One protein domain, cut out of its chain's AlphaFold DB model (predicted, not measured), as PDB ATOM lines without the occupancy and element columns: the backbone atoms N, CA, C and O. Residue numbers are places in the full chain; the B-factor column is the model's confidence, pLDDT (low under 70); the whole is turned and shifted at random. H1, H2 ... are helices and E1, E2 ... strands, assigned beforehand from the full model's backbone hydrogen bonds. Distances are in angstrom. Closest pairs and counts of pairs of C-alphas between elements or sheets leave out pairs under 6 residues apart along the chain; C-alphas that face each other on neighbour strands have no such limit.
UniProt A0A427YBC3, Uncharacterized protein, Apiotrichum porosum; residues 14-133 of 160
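What this domain is: This is residues 14 to 133 of the 160 residues of an uncharacterized protein of Apiotrichum porosum (UniProt A0A427YBC3). A strongly twisted sheet of four strands, E1 to E4, has helices H1 and H3 over one face, while its other face is bare of named helices. H2 lies off beyond one end of the sheet, on the excursion between E1 and E2, and H4 leads away at the other end, where residues 128 to 133 stick out. The printed part has 120 residues, with four named helices and four named strands in the order H1 E1 H2 E2 E3 E4 H3 H4, and the sheet's order is E1 - E2 - E3 - E4, all antiparallel. The class is mixed, helices and strands. The whole is only just compact, close to loose, with a radius of gyration of the C-alphas of 15.9 A and spans of 50 by 35 by 23 A.

How they stand to each other: H1, residues 14 to 23, is on the sheet made by E1, residues 28 to 33, E2, residues 64 to 70, E3, residues 76 to 82, and E4, residues 85 to 92. H1 lies over E2 at a height of 8.5 A over the sheet and runs along the strands, at 10 degrees to E2 on the local plane. The closest C-alphas of H1 and E2 are those of Leu 14 and Gly 64, 5.6 A apart. Edge strand E1 and inner strand E2 are antiparallel at 160 degrees, with N 32 and O 67 within hydrogen-bond range at 2.9 A. H2, residues 43 to 56, is not on the sheet, and it is apart from H1, for instance. E2 and E3 form a hairpin at 153 degrees, with N 68 and O 77 within hydrogen-bond range at 2.8 A. E3 and edge strand E4 form another at 158 degrees, with N 80 and O 87 at 2.8 A. E2 E3 E4 make a meander, each strand the antiparallel neighbour of the one before. E4 bends by 53 degrees at residue 89, and its residues 86 to 87 pair briefly, antiparallel, with residues 105 to 106. H3, residues 109 to 116, is on the same face of the sheet as H1, at a height of 7.7 A, in a two-layer arrangement, helices on one face of a sheet. H3 lies only just over E3, on which 3 of its 8 C-alphas fall, and runs slantwise to the strands, at 34 degrees to E3 on the local plane. H1 and H3 are close but not clearly touching, with the C-alphas of Ala 20 and Leu 109 closest at 6.9 A. H4, residues 118 to 132, only grazes the sheet with its residues 118 to 123. H3 and H4 touch only at the corner by their link, H4 with residues 120 to 121 alone; the closest C-alphas, those of Ile 114 and Val 121, are 5.9 A apart, and the helices run opposite ways at a steep tilt of 51 degrees. In H1, H2 and H3 every O i to N i+4 pair is within hydrogen-bond range; in H4 9 of 11 are.

Where its parts are: H1 begins at C-alpha 14 (129.528, 152.071, 84.415) and is 14.1 A long from first to last C-alpha. E1 measures 13.7 A, H2 19.8 A, E2 18.7 A, E3 19.6 A, E4 20.9 A and H3 10.5 A. E4 begins at C-alpha 85 (118.805, 151.689, 92.095). H4, 22.0 A, ends at C-alpha 132 (110.848, 178.380, 77.677).

The domain as a whole: The two C-alphas farthest apart, those of Ser 55 and Glu 133, are 53.1 A apart. The printed part has no cut. The link from E4 to H3, residues 93 to 108, is long. Residues 128 to 133, of which 128 to 132 belong to H4, stand free. The mean pLDDT of the printed part is 89.9, and residues 93 to 98 are under 70.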
ATOM      1  N   LEU A  14     128.675 150.899  84.596       94.62
ATOM      2  CA  LEU A  14     129.528 152.071  84.415       94.62
ATOM      3  C   LEU A  14     129.035 153.005  83.300       94.62
ATOM      4  O   LEU A  14     128.971 154.209  83.560       94.62
ATOM      5  N   PRO A  15     128.656 152.528  82.096       93.81
ATOM      6  CA  PRO A  15     128.111 153.395  81.054       93.81
ATOM      7  C   PRO A  15     126.810 154.077  81.477       93.81
ATOM      8  O   PRO A  15     126.650 155.273  81.252       93.81
ATOM      9  N   GLU A  16     125.908 153.340  82.128       93.00
ATOM     10  CA  GLU A  16     124.631 153.878  82.602       93.00
ATOM     11  C   GLU A  16     124.839 154.929  83.695       93.00
ATOM     12  O   GLU A  16     124.315 156.039  83.595       93.00
ATOM     13  N   LEU A  17     125.686 154.631  84.685       95.56
ATOM     14  CA  LEU A  17     126.047 155.587  85.726       95.56
ATOM     15  C   LEU A  17     126.720 156.834  85.138       95.56
ATOM     16  O   LEU A  17     126.414 157.945  85.560       95.56
ATOM     17  N   THR A  18     127.598 156.676  84.142       96.50
ATOM     18  CA  THR A  18     128.235 157.809  83.445       96.50
ATOM     19  C   THR A  18     127.186 158.693  82.780       96.50
ATOM     20  O   THR A  18     127.141 159.891  83.049       96.50
ATOM     21  N   ALA A  19     126.307 158.103  81.969       95.94
ATOM     22  CA  ALA A  19     125.270 158.832  81.248       95.94
ATOM     23  C   ALA A  19     124.294 159.545  82.200       95.94
ATOM     24  O   ALA A  19     123.903 160.691  81.954       95.94
ATOM     25  N   ALA A  20     123.931 158.895  83.311       95.75
ATOM     26  CA  ALA A  20     123.105 159.497  84.349       95.75
ATOM     27  C   ALA A  20     123.798 160.725  84.959       95.75
ATOM     28  O   ALA A  20     123.197 161.798  85.019       95.75
ATOM     29  N   LEU A  21     125.069 160.606  85.346       96.81
ATOM     30  CA  LEU A  21     125.833 161.703  85.945       96.81
ATOM     31  C   LEU A  21     126.042 162.873  84.983       96.81
ATOM     32  O   LEU A  21     125.864 164.023  85.375       96.81
ATOM     33  N   GLU A  22     126.358 162.590  83.721       97.00
ATOM     34  CA  GLU A  22     126.504 163.609  82.679       97.00
ATOM     35  C   GLU A  22     125.194 164.371  82.449       97.00
ATOM     36  O   GLU A  22     125.200 165.600  82.370       97.00
ATOM     37  N   SER A  23     124.058 163.667  82.437       95.75
ATOM     38  CA  SER A  23     122.734 164.287  82.278       95.75
ATOM     39  C   SER A  23     122.361 165.215  83.440       95.75
ATOM     40  O   SER A  23     121.563 166.130  83.256       95.75
ATOM     41  N   HIS A  24     122.953 165.003  84.620       96.12
ATOM     42  CA  HIS A  24     122.694 165.773  85.843       96.12
ATOM     43  C   HIS A  24     123.859 166.709  86.205       96.12
ATOM     44  O   HIS A  24     123.856 167.330  87.269       96.12
ATOM     45  N   ALA A  25     124.852 166.851  85.320       96.00
ATOM     46  CA  ALA A  25     126.062 167.626  85.582       96.00
ATOM     47  C   ALA A  25     125.772 169.104  85.890       96.00
ATOM     48  O   ALA A  25     126.496 169.717  86.669       96.00
ATOM     49  N   PHE A  26     124.690 169.667  85.336       94.62
ATOM     50  CA  PHE A  26     124.249 171.043  85.606       94.62
ATOM     51  C   PHE A  26     123.921 171.292  87.088       94.62
ATOM     52  O   PHE A  26     123.984 172.426  87.559       94.62
ATOM     53  N   GLY A  27     123.538 170.238  87.811       94.75
ATOM     54  CA  GLY A  27     123.096 170.282  89.198       94.75
ATOM     55  C   GLY A  27     124.164 169.822  90.195       94.75
ATOM     56  O   GLY A  27     123.858 169.603  91.365       94.75
ATOM     57  N   LEU A  28     125.412 169.662  89.744       96.38
ATOM     58  CA  LEU A  28     126.545 169.191  90.538       96.38
ATOM     59  C   LEU A  28     127.731 170.150  90.394       96.38
ATOM     60  O   LEU A  28     127.955 170.738  89.343       96.38
ATOM     61  N   THR A  29     128.547 170.264  91.441       96.88
ATOM     62  CA  THR A  29     129.842 170.957  91.346       96.88
ATOM     63  C   THR A  29     130.837 170.116  90.544       96.88
ATOM     64  O   THR A  29     131.598 170.631  89.731       96.88
ATOM     65  N   SER A  30     130.876 168.808  90.812       97.25
ATOM     66  CA  SER A  30     131.667 167.820  90.070       97.25
ATOM     67  C   SER A  30     131.206 166.406  90.422       97.25
ATOM     68  O   SER A  30     130.564 166.195  91.453       97.25
ATOM     69  N   PHE A  31     131.569 165.424  89.599       97.62
ATOM     70  CA  PHE A  31     131.393 164.008  89.908       97.62
ATOM     71  C   PHE A  31     132.599 163.191  89.440       97.62
ATOM     72  O   PHE A  31     133.346 163.609  88.557       97.62
ATOM     73  N   SER A  32     132.792 162.017  90.036       97.38
ATOM     74  CA  SER A  32     133.811 161.058  89.607       97.38
ATOM     75  C   SER A  32     133.341 159.628  89.825       97.38
ATOM     76  O   SER A  32     132.883 159.287  90.918       97.38
ATOM     77  N   ILE A  33     133.521 158.778  88.817       97.19
ATOM     78  CA  ILE A  33     133.281 157.340  88.935       97.19
ATOM     79  C   ILE A  33     134.450 156.692  89.675       97.19
ATOM     80  O   ILE A  33     135.617 156.914  89.354       97.19
ATOM     81  N   LEU A  34     134.129 155.863  90.662       96.62
ATOM     82  CA  LEU A  34     135.087 155.093  91.447       96.62
ATOM     83  C   LEU A  34     135.294 153.730  90.780       96.62
ATOM     84  O   LEU A  34     134.865 152.692  91.287       96.62
ATOM     85  N   THR A  35     135.941 153.719  89.611       93.50
ATOM     86  CA  THR A  35     136.135 152.500  88.799       93.50
ATOM     87  C   THR A  35     136.858 151.393  89.568       93.50
ATOM     88  O   THR A  35     136.563 150.219  89.375       93.50
ATOM     89  N   GLY A  36     137.774 151.751  90.477       93.44
ATOM     90  CA  GLY A  36     138.483 150.789  91.328       93.44
ATOM     91  C   GLY A  36     137.581 150.029  92.306       93.44
ATOM     92  O   GLY A  36     137.932 148.922  92.707       93.44
ATOM     93  N   GLU A  37     136.420 150.591  92.641       94.25
ATOM     94  CA  GLU A  37     135.439 150.028  93.577       94.25
ATOM     95  C   GLU A  37     134.157 149.546  92.872       94.25
ATOM     96  O   GLU A  37     133.212 149.090  93.514       94.25
ATOM     97  N   SER A  38     134.111 149.662  91.545       96.19
ATOM     98  CA  SER A  38     132.990 149.217  90.716       96.19
ATOM     99  C   SER A  38     133.277 147.843  90.112       96.19
ATOM    100  O   SER A  38     134.430 147.425  90.019       96.19
ATOM    101  N   TYR A  39     132.235 147.149  89.674       95.44
ATOM    102  CA  TYR A  39     132.318 145.873  88.976       95.44
ATOM    103  C   TYR A  39     131.098 145.692  88.061       95.44
ATOM    104  O   TYR A  39     129.982 145.954  88.500       95.44
ATOM    105  N   PRO A  40     131.252 145.190  86.827       95.06
ATOM    106  CA  PRO A  40     132.492 144.892  86.113       95.06
ATOM    107  C   PRO A  40     133.239 146.156  85.656       95.06
ATOM    108  O   PRO A  40     132.654 147.219  85.467       95.06
ATOM    109  N   ARG A  41     134.555 146.037  85.465       92.56
ATOM    110  CA  ARG A  41     135.465 147.143  85.100       92.56
ATOM    111  C   ARG A  41     136.057 147.003  83.705       92.56
ATOM    112  O   ARG A  41     136.574 147.967  83.148       92.56
ATOM    113  N   ASN A  42     136.063 145.790  83.165       92.12
ATOM    114  CA  ASN A  42     136.682 145.454  81.889       92.12
ATOM    115  C   ASN A  42     135.893 144.345  81.176       92.12
ATOM    116  O   ASN A  42     134.997 143.737  81.759       92.12
ATOM    117  N   GLU A  43     136.233 144.069  79.915       90.88
ATOM    118  CA  GLU A  43     135.500 143.095  79.095       90.88
ATOM    119  C   GLU A  43     135.509 141.676  79.672       90.88
ATOM    120  O   GLU A  43     134.508 140.975  79.578       90.88
ATOM    121  N   GLN A  44     136.606 141.265  80.309       93.00
ATOM    122  CA  GLN A  44     136.706 139.937  80.910       93.00
ATOM    123  C   GLN A  44     135.723 139.778  82.077       93.00
ATOM    124  O   GLN A  44     135.047 138.756  82.187       93.00
ATOM    125  N   GLU A  45     135.614 140.796  82.929       93.94
ATOM    126  CA  GLU A  45     134.648 140.823  84.031       93.94
ATOM    127  C   GLU A  45     133.205 140.903  83.511       93.94
ATOM    128  O   GLU A  45     132.325 140.232  84.044       93.94
ATOM    129  N   ARG A  46     132.958 141.648  82.425       91.94
ATOM    130  CA  ARG A  46     131.638 141.687  81.770       91.94
ATOM    131  C   ARG A  46     131.220 140.321  81.245       91.94
ATOM    132  O   ARG A  46     130.076 139.921  81.438       91.94
ATOM    133  N   GLU A  47     132.134 139.590  80.618       91.06
ATOM    134  CA  GLU A  47     131.850 138.234  80.149       91.06
ATOM    135  C   GLU A  47     131.559 137.284  81.319       91.06
ATOM    136  O   GLU A  47     130.627 136.486  81.246       91.06
ATOM    137  N   ALA A  48     132.280 137.418  82.438       90.19
ATOM    138  CA  ALA A  48     132.001 136.643  83.647       90.19
ATOM    139  C   ALA A  48     130.590 136.915  84.199       90.19
ATOM    140  O   ALA A  48     129.887 135.973  84.564       90.19
ATOM    141  N   VAL A  49     130.145 138.176  84.200       90.69
ATOM    142  CA  VAL A  49     128.776 138.560  84.588       90.69
ATOM    143  C   VAL A  49     127.735 137.972  83.634       90.69
ATOM    144  O   VAL A  49     126.735 137.425  84.094       90.69
ATOM    145  N   ARG A  50     127.962 138.028  82.313       89.44
ATOM    146  CA  ARG A  50     127.058 137.418  81.316       89.44
ATOM    147  C   ARG A  50     126.944 135.907  81.519       89.44
ATOM    148  O   ARG A  50     125.841 135.365  81.480       89.44
ATOM    149  N   ALA A  51     128.067 135.234  81.766       88.25
ATOM    150  CA  ALA A  51     128.104 133.800  82.026       88.25
ATOM    151  C   ALA A  51     127.399 133.436  83.341       88.25
ATOM    152  O   ALA A  51     126.607 132.492  83.371       88.25
ATOM    153  N   GLN A  52     127.630 134.209  84.410       87.06
ATOM    154  CA  GLN A  52     126.917 134.058  85.679       87.06
ATOM    155  C   GLN A  52     125.412 134.189  85.452       87.06
ATOM    156  O   GLN A  52     124.677 133.261  85.778       87.06
ATOM    157  N   HIS A  53     124.974 135.266  84.799       87.31
ATOM    158  CA  HIS A  53     123.572 135.494  84.478       87.31
ATOM    159  C   HIS A  53     122.954 134.331  83.691       87.31
ATOM    160  O   HIS A  53     121.881 133.851  84.044       87.31
ATOM    161  N   ALA A  54     123.647 133.817  82.673       86.38
ATOM    162  CA  ALA A  54     123.179 132.670  81.900       86.38
ATOM    163  C   ALA A  54     123.017 131.391  82.747       86.38
ATOM    164  O   ALA A  54     122.196 130.538  82.419       86.38
ATOM    165  N   SER A  55     123.791 131.253  83.828       86.06
ATOM    166  CA  SER A  55     123.769 130.077  84.708       86.06
ATOM    167  C   SER A  55     122.809 130.191  85.897       86.06
ATOM    168  O   SER A  55     122.184 129.199  86.263       86.06
ATOM    169  N   THR A  56     122.681 131.377  86.502       82.81
ATOM    170  CA  THR A  56     121.920 131.595  87.744       82.81
ATOM    171  C   THR A  56     120.682 132.470  87.560       82.81
ATOM    172  O   THR A  56     119.876 132.561  88.481       82.81
ATOM    173  N   GLY A  57     120.520 133.123  86.405       80.06
ATOM    174  CA  GLY A  57     119.445 134.087  86.146       80.06
ATOM    175  C   GLY A  57     119.596 135.412  86.902       80.06
ATOM    176  O   GLY A  57     118.631 136.158  87.016       80.06
ATOM    177  N   GLY A  58     120.779 135.704  87.456       77.94
ATOM    178  CA  GLY A  58     121.027 136.916  88.237       77.94
ATOM    179  C   GLY A  58     122.448 137.447  88.075       77.94
ATOM    180  O   GLY A  58     123.345 136.729  87.636       77.94
ATOM    181  N   THR A  59     122.655 138.710  88.445       82.56
ATOM    182  CA  THR A  59     123.953 139.397  88.354       82.56
ATOM    183  C   THR A  59     124.372 139.943  89.718       82.56
ATOM    184  O   THR A  59     124.639 141.136  89.890       82.56
ATOM    185  N   GLU A  60     124.376 139.070  90.727       79.31
ATOM    186  CA  GLU A  60     124.843 139.434  92.064       79.31
ATOM    187  C   GLU A  60     126.278 139.973  91.996       79.31
ATOM    188  O   GLU A  60     127.160 139.345  91.411       79.31
ATOM    189  N   GLY A  61     126.503 141.144  92.596       85.94
ATOM    190  CA  GLY A  61     127.815 141.792  92.646       85.94
ATOM    191  C   GLY A  61     128.080 142.817  91.542       85.94
ATOM    192  O   GLY A  61     129.084 143.522  91.631       85.94
ATOM    193  N   VAL A  62     127.195 142.961  90.548       94.06
ATOM    194  CA  VAL A  62     127.277 144.074  89.590       94.06
ATOM    195  C   VAL A  62     126.932 145.384  90.287       94.06
ATOM    196  O   VAL A  62     125.841 145.544  90.831       94.06
ATOM    197  N   VAL A  63     127.882 146.315  90.281       96.00
ATOM    198  CA  VAL A  63     127.801 147.567  91.021       96.00
ATOM    199  C   VAL A  63     128.645 148.671  90.381       96.00
ATOM    200  O   VAL A  63     129.832 148.506  90.115       96.00
ATOM    201  N   GLY A  64     128.046 149.836  90.173       96.94
ATOM    202  CA  GLY A  64     128.749 151.084  89.890       96.94
ATOM    203  C   GLY A  64     128.905 151.903  91.167       96.94
ATOM    204  O   GLY A  64     128.022 151.903  92.021       96.94
ATOM    205  N   ARG A  65     130.015 152.621  91.322       97.75
ATOM    206  CA  ARG A  65     130.201 153.567  92.428       97.75
ATOM    207  C   ARG A  65     130.619 154.926  91.913       97.75
ATOM    208  O   ARG A  65     131.455 155.029  91.016       97.75
ATOM    209  N   ALA A  66     130.069 155.971  92.512       97.94
ATOM    210  CA  ALA A  66     130.410 157.341  92.174       97.94
ATOM    211  C   ALA A  66     130.483 158.231  93.409       97.94
ATOM    212  O   ALA A  66     129.797 158.025  94.411       97.94
ATOM    213  N   ARG A  67     131.313 159.263  93.293       97.25
ATOM    214  CA  ARG A  67     131.411 160.373  94.231       97.25
ATOM    215  C   ARG A  67     130.817 161.615  93.588       97.25
ATOM    216  O   ARG A  67     131.262 162.021  92.516       97.25
ATOM    217  N   LEU A  68     129.862 162.233  94.270       96.56
ATOM    218  CA  LEU A  68     129.162 163.442  93.841       96.56
ATOM    219  C   LEU A  68     129.562 164.595  94.751       96.56
ATOM    220  O   LEU A  68     129.548 164.442  95.970       96.56
ATOM    221  N   VAL A  69     129.908 165.744  94.179       95.94
ATOM    222  CA  VAL A  69     130.085 166.996  94.921       95.94
ATOM    223  C   VAL A  69     128.888 167.880  94.610       95.94
ATOM    224  O   VAL A  69     128.733 168.333  93.475       95.94
ATOM    225  N   LEU A  70     128.043 168.104  95.610       95.12
ATOM    226  CA  LEU A  70     126.810 168.873  95.475       95.12
ATOM    227  C   LEU A  70     127.108 170.368  95.292       95.12
ATOM    228  O   LEU A  70     128.207 170.852  95.589       95.12
ATOM    229  N   LEU A  71     126.132 171.101  94.761       94.19
ATOM    230  CA  LEU A  71     126.212 172.552  94.594       94.19
ATOM    231  C   LEU A  71     126.209 173.281  95.944       94.19
ATOM    232  O   LEU A  71     125.942 172.698  96.992       94.19
ATOM    233  N   ALA A  72     126.539 174.576  95.912       91.44
ATOM    234  CA  ALA A  72     126.450 175.491  97.057       91.44
ATOM    235  C   ALA A  72     127.171 175.024  98.343       91.44
ATOM    236  O   ALA A  72     126.863 175.495  99.436       91.44
ATOM    237  N   GLY A  73     128.147 174.116  98.227       86.44
ATOM    238  CA  GLY A  73     128.851 173.556  99.380       86.44
ATOM    239  C   GLY A  73     127.997 172.616 100.240       86.44
ATOM    240  O   GLY A  73     128.362 172.368 101.385       86.44
ATOM    241  N   GLU A  74     126.899 172.067  99.709       89.69
ATOM    242  CA  GLU A  74     125.997 171.137 100.415       89.69
ATOM    243  C   GLU A  74     126.643 169.780 100.737       89.69
ATOM    244  O   GLU A  74     126.068 168.971 101.458       89.69
ATOM    245  N   GLY A  75     127.846 169.522 100.226       91.19
ATOM    246  CA  GLY A  75     128.679 168.402 100.634       91.19
ATOM    247  C   GLY A  75     128.964 167.409  99.517       91.19
ATOM    248  O   GLY A  75     128.872 167.701  98.326       91.19
ATOM    249  N   VAL A  76     129.386 166.225  99.937       93.19
ATOM    250  CA  VAL A  76     129.853 165.127  99.102       93.19
ATOM    251  C   VAL A  76     129.027 163.893  99.420       93.19
ATOM    252  O   VAL A  76     128.822 163.581 100.591       93.19
ATOM    253  N   VAL A  77     128.595 163.184  98.382       93.50
ATOM    254  CA  VAL A  77     127.805 161.955  98.493       93.50
ATOM    255  C   VAL A  77     128.548 160.829  97.786       93.50
ATOM    256  O   VAL A  77     128.968 160.992  96.639       93.50
ATOM    257  N   LEU A  78     128.720 159.693  98.460       95.25
ATOM    258  CA  LEU A  78     129.122 158.445  97.810       95.25
ATOM    259  C   LEU A  78     127.878 157.619  97.513       95.25
ATOM    260  O   LEU A  78     127.065 157.372  98.408       95.25
ATOM    261  N   VAL A  79     127.741 157.213  96.256       95.75
ATOM    262  CA  VAL A  79     126.577 156.488  95.756       95.75
ATOM    263  C   VAL A  79     127.012 155.155  95.174       95.75
ATOM    264  O   VAL A  79     127.961 155.082  94.390       95.75
ATOM    265  N   ARG A  80     126.268 154.115  95.539       96.31
ATOM    266  CA  ARG A  80     126.291 152.790  94.933       96.31
ATOM    267  C   ARG A  80     125.123 152.666  93.962       96.31
ATOM    268  O   ARG A  80     123.994 152.935  94.344       96.31
ATOM    269  N   PHE A  81     125.389 152.246  92.737       96.19
ATOM    270  CA  PHE A  81     124.391 151.964  91.714       96.19
ATOM    271  C   PHE A  81     124.368 150.462  91.430       96.19
ATOM    272  O   PHE A  81     125.385 149.894  91.034       96.19
ATOM    273  N   ASP A  82     123.234 149.816  91.670       93.50
ATOM    274  CA  ASP A  82     123.018 148.393  91.406       93.50
ATOM    275  C   ASP A  82     121.577 148.150  90.908       93.50
ATOM    276  O   ASP A  82     120.830 149.096  90.658       93.50
ATOM    277  N   GLN A  83     121.162 146.888  90.751       90.62
ATOM    278  CA  GLN A  83     119.811 146.535  90.280       90.62
ATOM    279  C   GLN A  83     118.664 147.100  91.142       90.62
ATOM    280  O   GLN A  83     117.518 147.130  90.698       90.62
ATOM    281  N   ARG A  84     118.937 147.517  92.385       90.19
ATOM    282  CA  ARG A  84     117.953 148.125  93.291       90.19
ATOM    283  C   ARG A  84     117.812 149.632  93.072       90.19
ATOM    284  O   ARG A  84     116.879 150.217  93.617       90.19
ATOM    285  N   GLY A  85     118.731 150.250  92.328       93.44
ATOM    286  CA  GLY A  85     118.805 151.689  92.095       93.44
ATOM    287  C   GLY A  85     120.049 152.327  92.716       93.44
ATOM    288  O   GLY A  85     121.133 151.743  92.738       93.44
ATOM    289  N   TYR A  86     119.893 153.557  93.204       95.06
ATOM    290  CA  TYR A  86     120.961 154.408  93.720       95.06
ATOM    291  C   TYR A  86     120.930 154.432  95.249       95.06
ATOM    292  O   TYR A  86     120.047 155.042  95.848       95.06
ATOM    293  N   THR A  87     121.895 153.789  95.899       94.88
ATOM    294  CA  THR A  87     122.036 153.765  97.357       94.88
ATOM    295  C   THR A  87     123.079 154.772  97.837       94.88
ATOM    296  O   THR A  87     124.226 154.747  97.397       94.88
ATOM    297  N   VAL A  88     122.717 155.619  98.800       93.94
ATOM    298  CA  VAL A  88     123.654 156.504  99.508       93.94
ATOM    299  C   VAL A  88     124.471 155.698 100.517       93.94
ATOM    300  O   VAL A  88     123.928 155.145 101.473       93.94
ATOM    301  N   GLU A  89     125.788 155.662 100.341       91.75
ATOM    302  CA  GLU A  89     126.694 154.947 101.248       91.75
ATOM    303  C   GLU A  89     127.276 155.858 102.321       91.75
ATOM    304  O   GLU A  89     127.391 155.472 103.483       91.75
ATOM    305  N   SER A  90     127.619 157.089 101.946       87.75
ATOM    306  CA  SER A  90     128.092 158.097 102.890       87.75
ATOM    307  C   SER A  90     127.818 159.512 102.394       87.75
ATOM    308  O   SER A  90     127.690 159.760 101.193       87.75
ATOM    309  N   THR A  91     127.735 160.436 103.348       85.88
ATOM    310  CA  THR A  91     127.510 161.867 103.135       85.88
ATOM    311  C   THR A  91     128.497 162.679 103.974       85.88
ATOM    312  O   THR A  91     128.843 162.299 105.093       85.88
ATOM    313  N   THR A  92     129.019 163.787 103.444       82.31
ATOM    314  CA  THR A  92     129.959 164.664 104.171       82.31
ATOM    315  C   THR A  92     129.954 166.099 103.631       82.31
ATOM    316  O   THR A  92     130.372 166.303 102.495       82.31
ATOM    317  N   PRO A  93     129.642 167.129 104.433       66.69
ATOM    318  CA  PRO A  93     128.552 167.214 105.393       66.69
ATOM    319  C   PRO A  93     127.272 167.656 104.665       66.69
ATOM    320  O   PRO A  93     127.077 168.834 104.383       66.69
ATOM    321  N   THR A  94     126.386 166.711 104.369       60.69
ATOM    322  CA  THR A  94     125.062 167.003 103.806       60.69
ATOM    323  C   THR A  94     124.116 167.218 104.982       60.69
ATOM    324  O   THR A  94     123.666 166.259 105.592       60.69
ATOM    325  N   ARG A  95     123.980 168.482 105.404       54.94
ATOM    326  CA  ARG A  95     123.093 169.034 106.453       54.94
ATOM    327  C   ARG A  95     122.185 168.020 107.200       54.94
ATOM    328  O   ARG A  95     121.213 167.553 106.627       54.94
ATOM    329  N   ASP A  96     122.484 167.771 108.482       49.22
ATOM    330  CA  ASP A  96     121.656 167.292 109.627       49.22
ATOM    331  C   ASP A  96     120.547 166.221 109.494       49.22
ATOM    332  O   ASP A  96     119.984 165.821 110.513       49.22
ATOM    333  N   ALA A  97     120.244 165.665 108.327       53.34
ATOM    334  CA  ALA A  97     119.317 164.546 108.213       53.34
ATOM    335  C   ALA A  97     120.114 163.268 107.958       53.34
ATOM    336  O   ALA A  97     120.463 162.939 106.824       53.34
ATOM    337  N   ALA A  98     120.413 162.528 109.026       62.81
ATOM    338  CA  ALA A  98     120.800 161.133 108.880       62.81
ATOM    339  C   ALA A  98     119.647 160.410 108.171       62.81
ATOM    340  O   ALA A  98     118.629 160.121 108.794       62.81
ATOM    341  N   ILE A  99     119.783 160.159 106.866       71.69
ATOM    342  CA  ILE A  99     118.803 159.356 106.135       71.69
ATOM    343  C   ILE A  99     118.792 157.974 106.804       71.69
ATOM    344  O   ILE A  99     119.869 157.354 106.895       71.69
ATOM    345  N   PRO A 100     117.632 157.506 107.302       73.94
ATOM    346  CA  PRO A 100     117.488 156.160 107.842       73.94
ATOM    347  C   PRO A 100     118.015 155.136 106.840       73.94
ATOM    348  O   PRO A 100     117.838 155.304 105.638       73.94
ATOM    349  N   GLU A 101     118.719 154.107 107.304       71.31
ATOM    350  CA  GLU A 101     119.417 153.160 106.422       71.31
ATOM    351  C   GLU A 101     118.469 152.468 105.421       71.31
ATOM    352  O   GLU A 101     118.837 152.227 104.272       71.31
ATOM    353  N   ASP A 102     117.216 152.258 105.824       76.50
ATOM    354  CA  ASP A 102     116.116 151.724 105.019       76.50
ATOM    355  C   ASP A 102     115.617 152.676 103.914       76.50
ATOM    356  O   ASP A 102     114.978 152.224 102.967       76.50
ATOM    357  N   GLN A 103     115.952 153.967 103.981       80.88
ATOM    358  CA  GLN A 103     115.501 155.016 103.053       80.88
ATOM    359  C   GLN A 103     116.632 155.583 102.185       80.88
ATOM    360  O   GLN A 103     116.477 156.615 101.538       80.88
ATOM    361  N   ARG A 104     117.795 154.923 102.158       88.81
ATOM    362  CA  ARG A 104     118.969 155.386 101.398       88.81
ATOM    363  C   ARG A 104     118.988 154.966  99.939       88.81
ATOM    364  O   ARG A 104     119.912 155.366  99.240       88.81
ATOM    365  N   THR A 105     118.047 154.132  99.498       94.06
ATOM    366  CA  THR A 105     117.994 153.638  98.115       94.06
ATOM    367  C   THR A 105     116.883 154.332  97.350       94.06
ATOM    368  O   THR A 105     115.732 154.318  97.776       94.06
ATOM    369  N   PHE A 106     117.247 154.911  96.213       94.50
ATOM    370  CA  PHE A 106     116.381 155.681  95.336       94.50
ATOM    371  C   PHE A 106     116.276 154.990  93.979       94.50
ATOM    372  O   PHE A 106     117.237 154.396  93.496       94.50
ATOM    373  N   GLU A 107     115.118 155.098  93.339       93.75
ATOM    374  CA  GLU A 107     114.862 154.502  92.022       93.75
ATOM    375  C   GLU A 107     115.645 155.175  90.884       93.75
ATOM    376  O   GLU A 107     115.911 154.555  89.859       93.75
ATOM    377  N   SER A 108     116.032 156.440  91.061       95.12
ATOM    378  CA  SER A 108     116.744 157.229  90.060       95.12
ATOM    379  C   SER A 108     117.726 158.204  90.706       95.12
ATOM    380  O   SER A 108     117.600 158.561  91.883       95.12
ATOM    381  N   LEU A 109     118.700 158.662  89.912       95.38
ATOM    382  CA  LEU A 109     119.636 159.698  90.336       95.38
ATOM    383  C   LEU A 109     118.915 161.027  90.618       95.38
ATOM    384  O   LEU A 109     119.279 161.719  91.562       95.38
ATOM    385  N   ASP A 110     117.870 161.351  89.855       95.50
ATOM    386  CA  ASP A 110     117.068 162.561  90.054       95.50
ATOM    387  C   ASP A 110     116.356 162.543  91.415       95.50
ATOM    388  O   ASP A 110     116.499 163.477  92.200       95.50
ATOM    389  N   ALA A 111     115.690 161.434  91.759       94.38
ATOM    390  CA  ALA A 111     115.040 161.271  93.060       94.38
ATOM    391  C   ALA A 111     116.038 161.408  94.225       94.38
ATOM    392  O   ALA A 111     115.741 162.060  95.228       94.38
ATOM    393  N   LEU A 112     117.239 160.841  94.069       94.56
ATOM    394  CA  LEU A 112     118.329 160.985  95.032       94.56
ATOM    395  C   LEU A 112     118.767 162.449  95.176       94.56
ATOM    396  O   LEU A 112     118.905 162.945  96.293       94.56
ATOM    397  N   LEU A 113     118.991 163.154  94.065       94.38
ATOM    398  CA  LEU A 113     119.482 164.533  94.086       94.38
ATOM    399  C   LEU A 113     118.424 165.513  94.602       94.38
ATOM    400  O   LEU A 113     118.766 166.404  95.376       94.38
ATOM    401  N   ILE A 114     117.147 165.308  94.273       93.38
ATOM    402  CA  ILE A 114     116.023 166.075  94.830       93.38
ATOM    403  C   ILE A 114     115.949 165.908  96.350       93.38
ATOM    404  O   ILE A 114     115.749 166.888  97.067       93.38
ATOM    405  N   ALA A 115     116.132 164.684  96.853       90.50
ATOM    406  CA  ALA A 115     116.087 164.413  98.286       90.50
ATOM    407  C   ALA A 115     117.277 165.024  99.047       90.50
ATOM    408  O   ALA A 115     117.131 165.422 100.202       90.50
ATOM    409  N   LEU A 116     118.453 165.089  98.415       90.06
ATOM    410  CA  LEU A 116     119.703 165.489  99.069       90.06
ATOM    411  C   LEU A 116     120.083 166.959  98.887       90.06
ATOM    412  O   LEU A 116     120.811 167.492  99.725       90.06
ATOM    413  N   SER A 117     119.652 167.603  97.802       92.19
ATOM    414  CA  SER A 117     120.203 168.884  97.361       92.19
ATOM    415  C   SER A 117     119.105 169.879  96.964       92.19
ATOM    416  O   SER A 117     118.632 169.895  95.826       92.19
ATOM    417  N   PRO A 118     118.709 170.784  97.875       92.94
ATOM    418  CA  PRO A 118     117.879 171.933  97.523       92.94
ATOM    419  C   PRO A 118     118.487 172.782  96.394       92.94
ATOM    420  O   PRO A 118     117.754 173.281  95.535       92.94
ATOM    421  N   ALA A 119     119.818 172.923  96.356       94.25
ATOM    422  CA  ALA A 119     120.507 173.622  95.273       94.25
ATOM    423  C   ALA A 119     120.329 172.932  93.908       94.25
ATOM    424  O   ALA A 119     120.151 173.625  92.904       94.25
ATOM    425  N   TYR A 120     120.312 171.596  93.860       95.31
ATOM    426  CA  TYR A 120     119.985 170.840  92.650       95.31
ATOM    427  C   TYR A 120     118.573 171.171  92.148       95.31
ATOM    428  O   TYR A 120     118.400 171.466  90.967       95.31
ATOM    429  N   VAL A 121     117.572 171.213  93.036       95.12
ATOM    430  CA  VAL A 121     116.184 171.545  92.660       95.12
ATOM    431  C   VAL A 121     116.095 172.945  92.043       95.12
ATOM    432  O   VAL A 121     115.451 173.129  91.009       95.12
ATOM    433  N   ALA A 122     116.783 173.929  92.627       95.44
ATOM    434  CA  ALA A 122     116.847 175.282  92.076       95.44
ATOM    435  C   ALA A 122     117.563 175.330  90.707       95.44
ATOM    436  O   ALA A 122     117.117 176.029  89.789       95.44
ATOM    437  N   ALA A 123     118.649 174.565  90.542       95.69
ATOM    438  CA  ALA A 123     119.362 174.446  89.271       95.69
ATOM    439  C   ALA A 123     118.487 173.791  88.189       95.69
ATOM    440  O   ALA A 123     118.420 174.289  87.067       95.69
ATOM    441  N   MET A 124     117.743 172.741  88.540       94.50
ATOM    442  CA  MET A 124     116.807 172.062  87.645       94.50
ATOM    443  C   MET A 124     115.686 172.996  87.177       94.50
ATOM    444  O   MET A 124     115.394 173.057  85.984       94.50
ATOM    445  N   GLN A 125     115.090 173.779  88.082       93.88
ATOM    446  CA  GLN A 125     114.098 174.795  87.713       93.88
ATOM    447  C   GLN A 125     114.680 175.831  86.742       93.88
ATOM    448  O   GLN A 125     114.028 176.198  85.765       93.88
ATOM    449  N   SER A 126     115.922 176.259  86.972       93.38
ATOM    450  CA  SER A 126     116.614 177.203  86.090       93.38
ATOM    451  C   SER A 126     116.853 176.614  84.693       93.38
ATOM    452  O   SER A 126     116.619 177.290  83.694       93.38
ATOM    453  N   GLU A 127     117.260 175.344  84.600       92.12
ATOM    454  CA  GLU A 127     117.409 174.636  83.319       92.12
ATOM    455  C   GLU A 127     116.081 174.476  82.571       92.12
ATOM    456  O   GLU A 127     116.032 174.634  81.350       92.12
ATOM    457  N   LEU A 128     114.987 174.213  83.287       89.88
ATOM    458  CA  LEU A 128     113.659 174.156  82.684       89.88
ATOM    459  C   LEU A 128     113.257 175.518  82.105       89.88
ATOM    460  O   LEU A 128     112.810 175.569  80.960       89.88
ATOM    461  N   MET A 129     113.469 176.614  82.838       89.19
ATOM    462  CA  MET A 129     113.108 177.964  82.383       89.19
ATOM    463  C   MET A 129     113.843 178.381  81.105       89.19
ATOM    464  O   MET A 129     113.207 178.922  80.200       89.19
ATOM    465  N   LYS A 130     115.127 178.028  80.951       89.38
ATOM    466  CA  LYS A 130     115.894 178.283  79.713       89.38
ATOM    467  C   LYS A 130     115.235 177.691  78.464       89.38
ATOM    468  O   LYS A 130     115.343 178.253  77.378       89.38
ATOM    469  N   ARG A 131     114.525 176.564  78.597       81.88
ATOM    470  CA  ARG A 131     113.804 175.936  77.473       81.88
ATOM    471  C   ARG A 131     112.581 176.743  77.041       81.88
ATOM    472  O   ARG A 131     112.185 176.663  75.882       81.88
ATOM    473  N   PHE A 132     111.998 177.519  77.951       80.31
ATOM    474  CA  PHE A 132     110.848 178.380  77.677       80.31
ATOM    475  C   PHE A 132     111.251 179.782  77.211       80.31
ATOM    476  O   PHE A 132     110.476 180.418  76.502       80.31
ATOM    477  N   GLU A 133     112.468 180.238  77.517       72.75
ATOM    478  CA  GLU A 133     113.008 181.519  77.029       72.75
ATOM    479  C   GLU A 133     113.147 181.576  75.493       72.75
ATOM    480  O   GLU A 133     113.178 182.662  74.919       72.75
TER     481      GLU A 133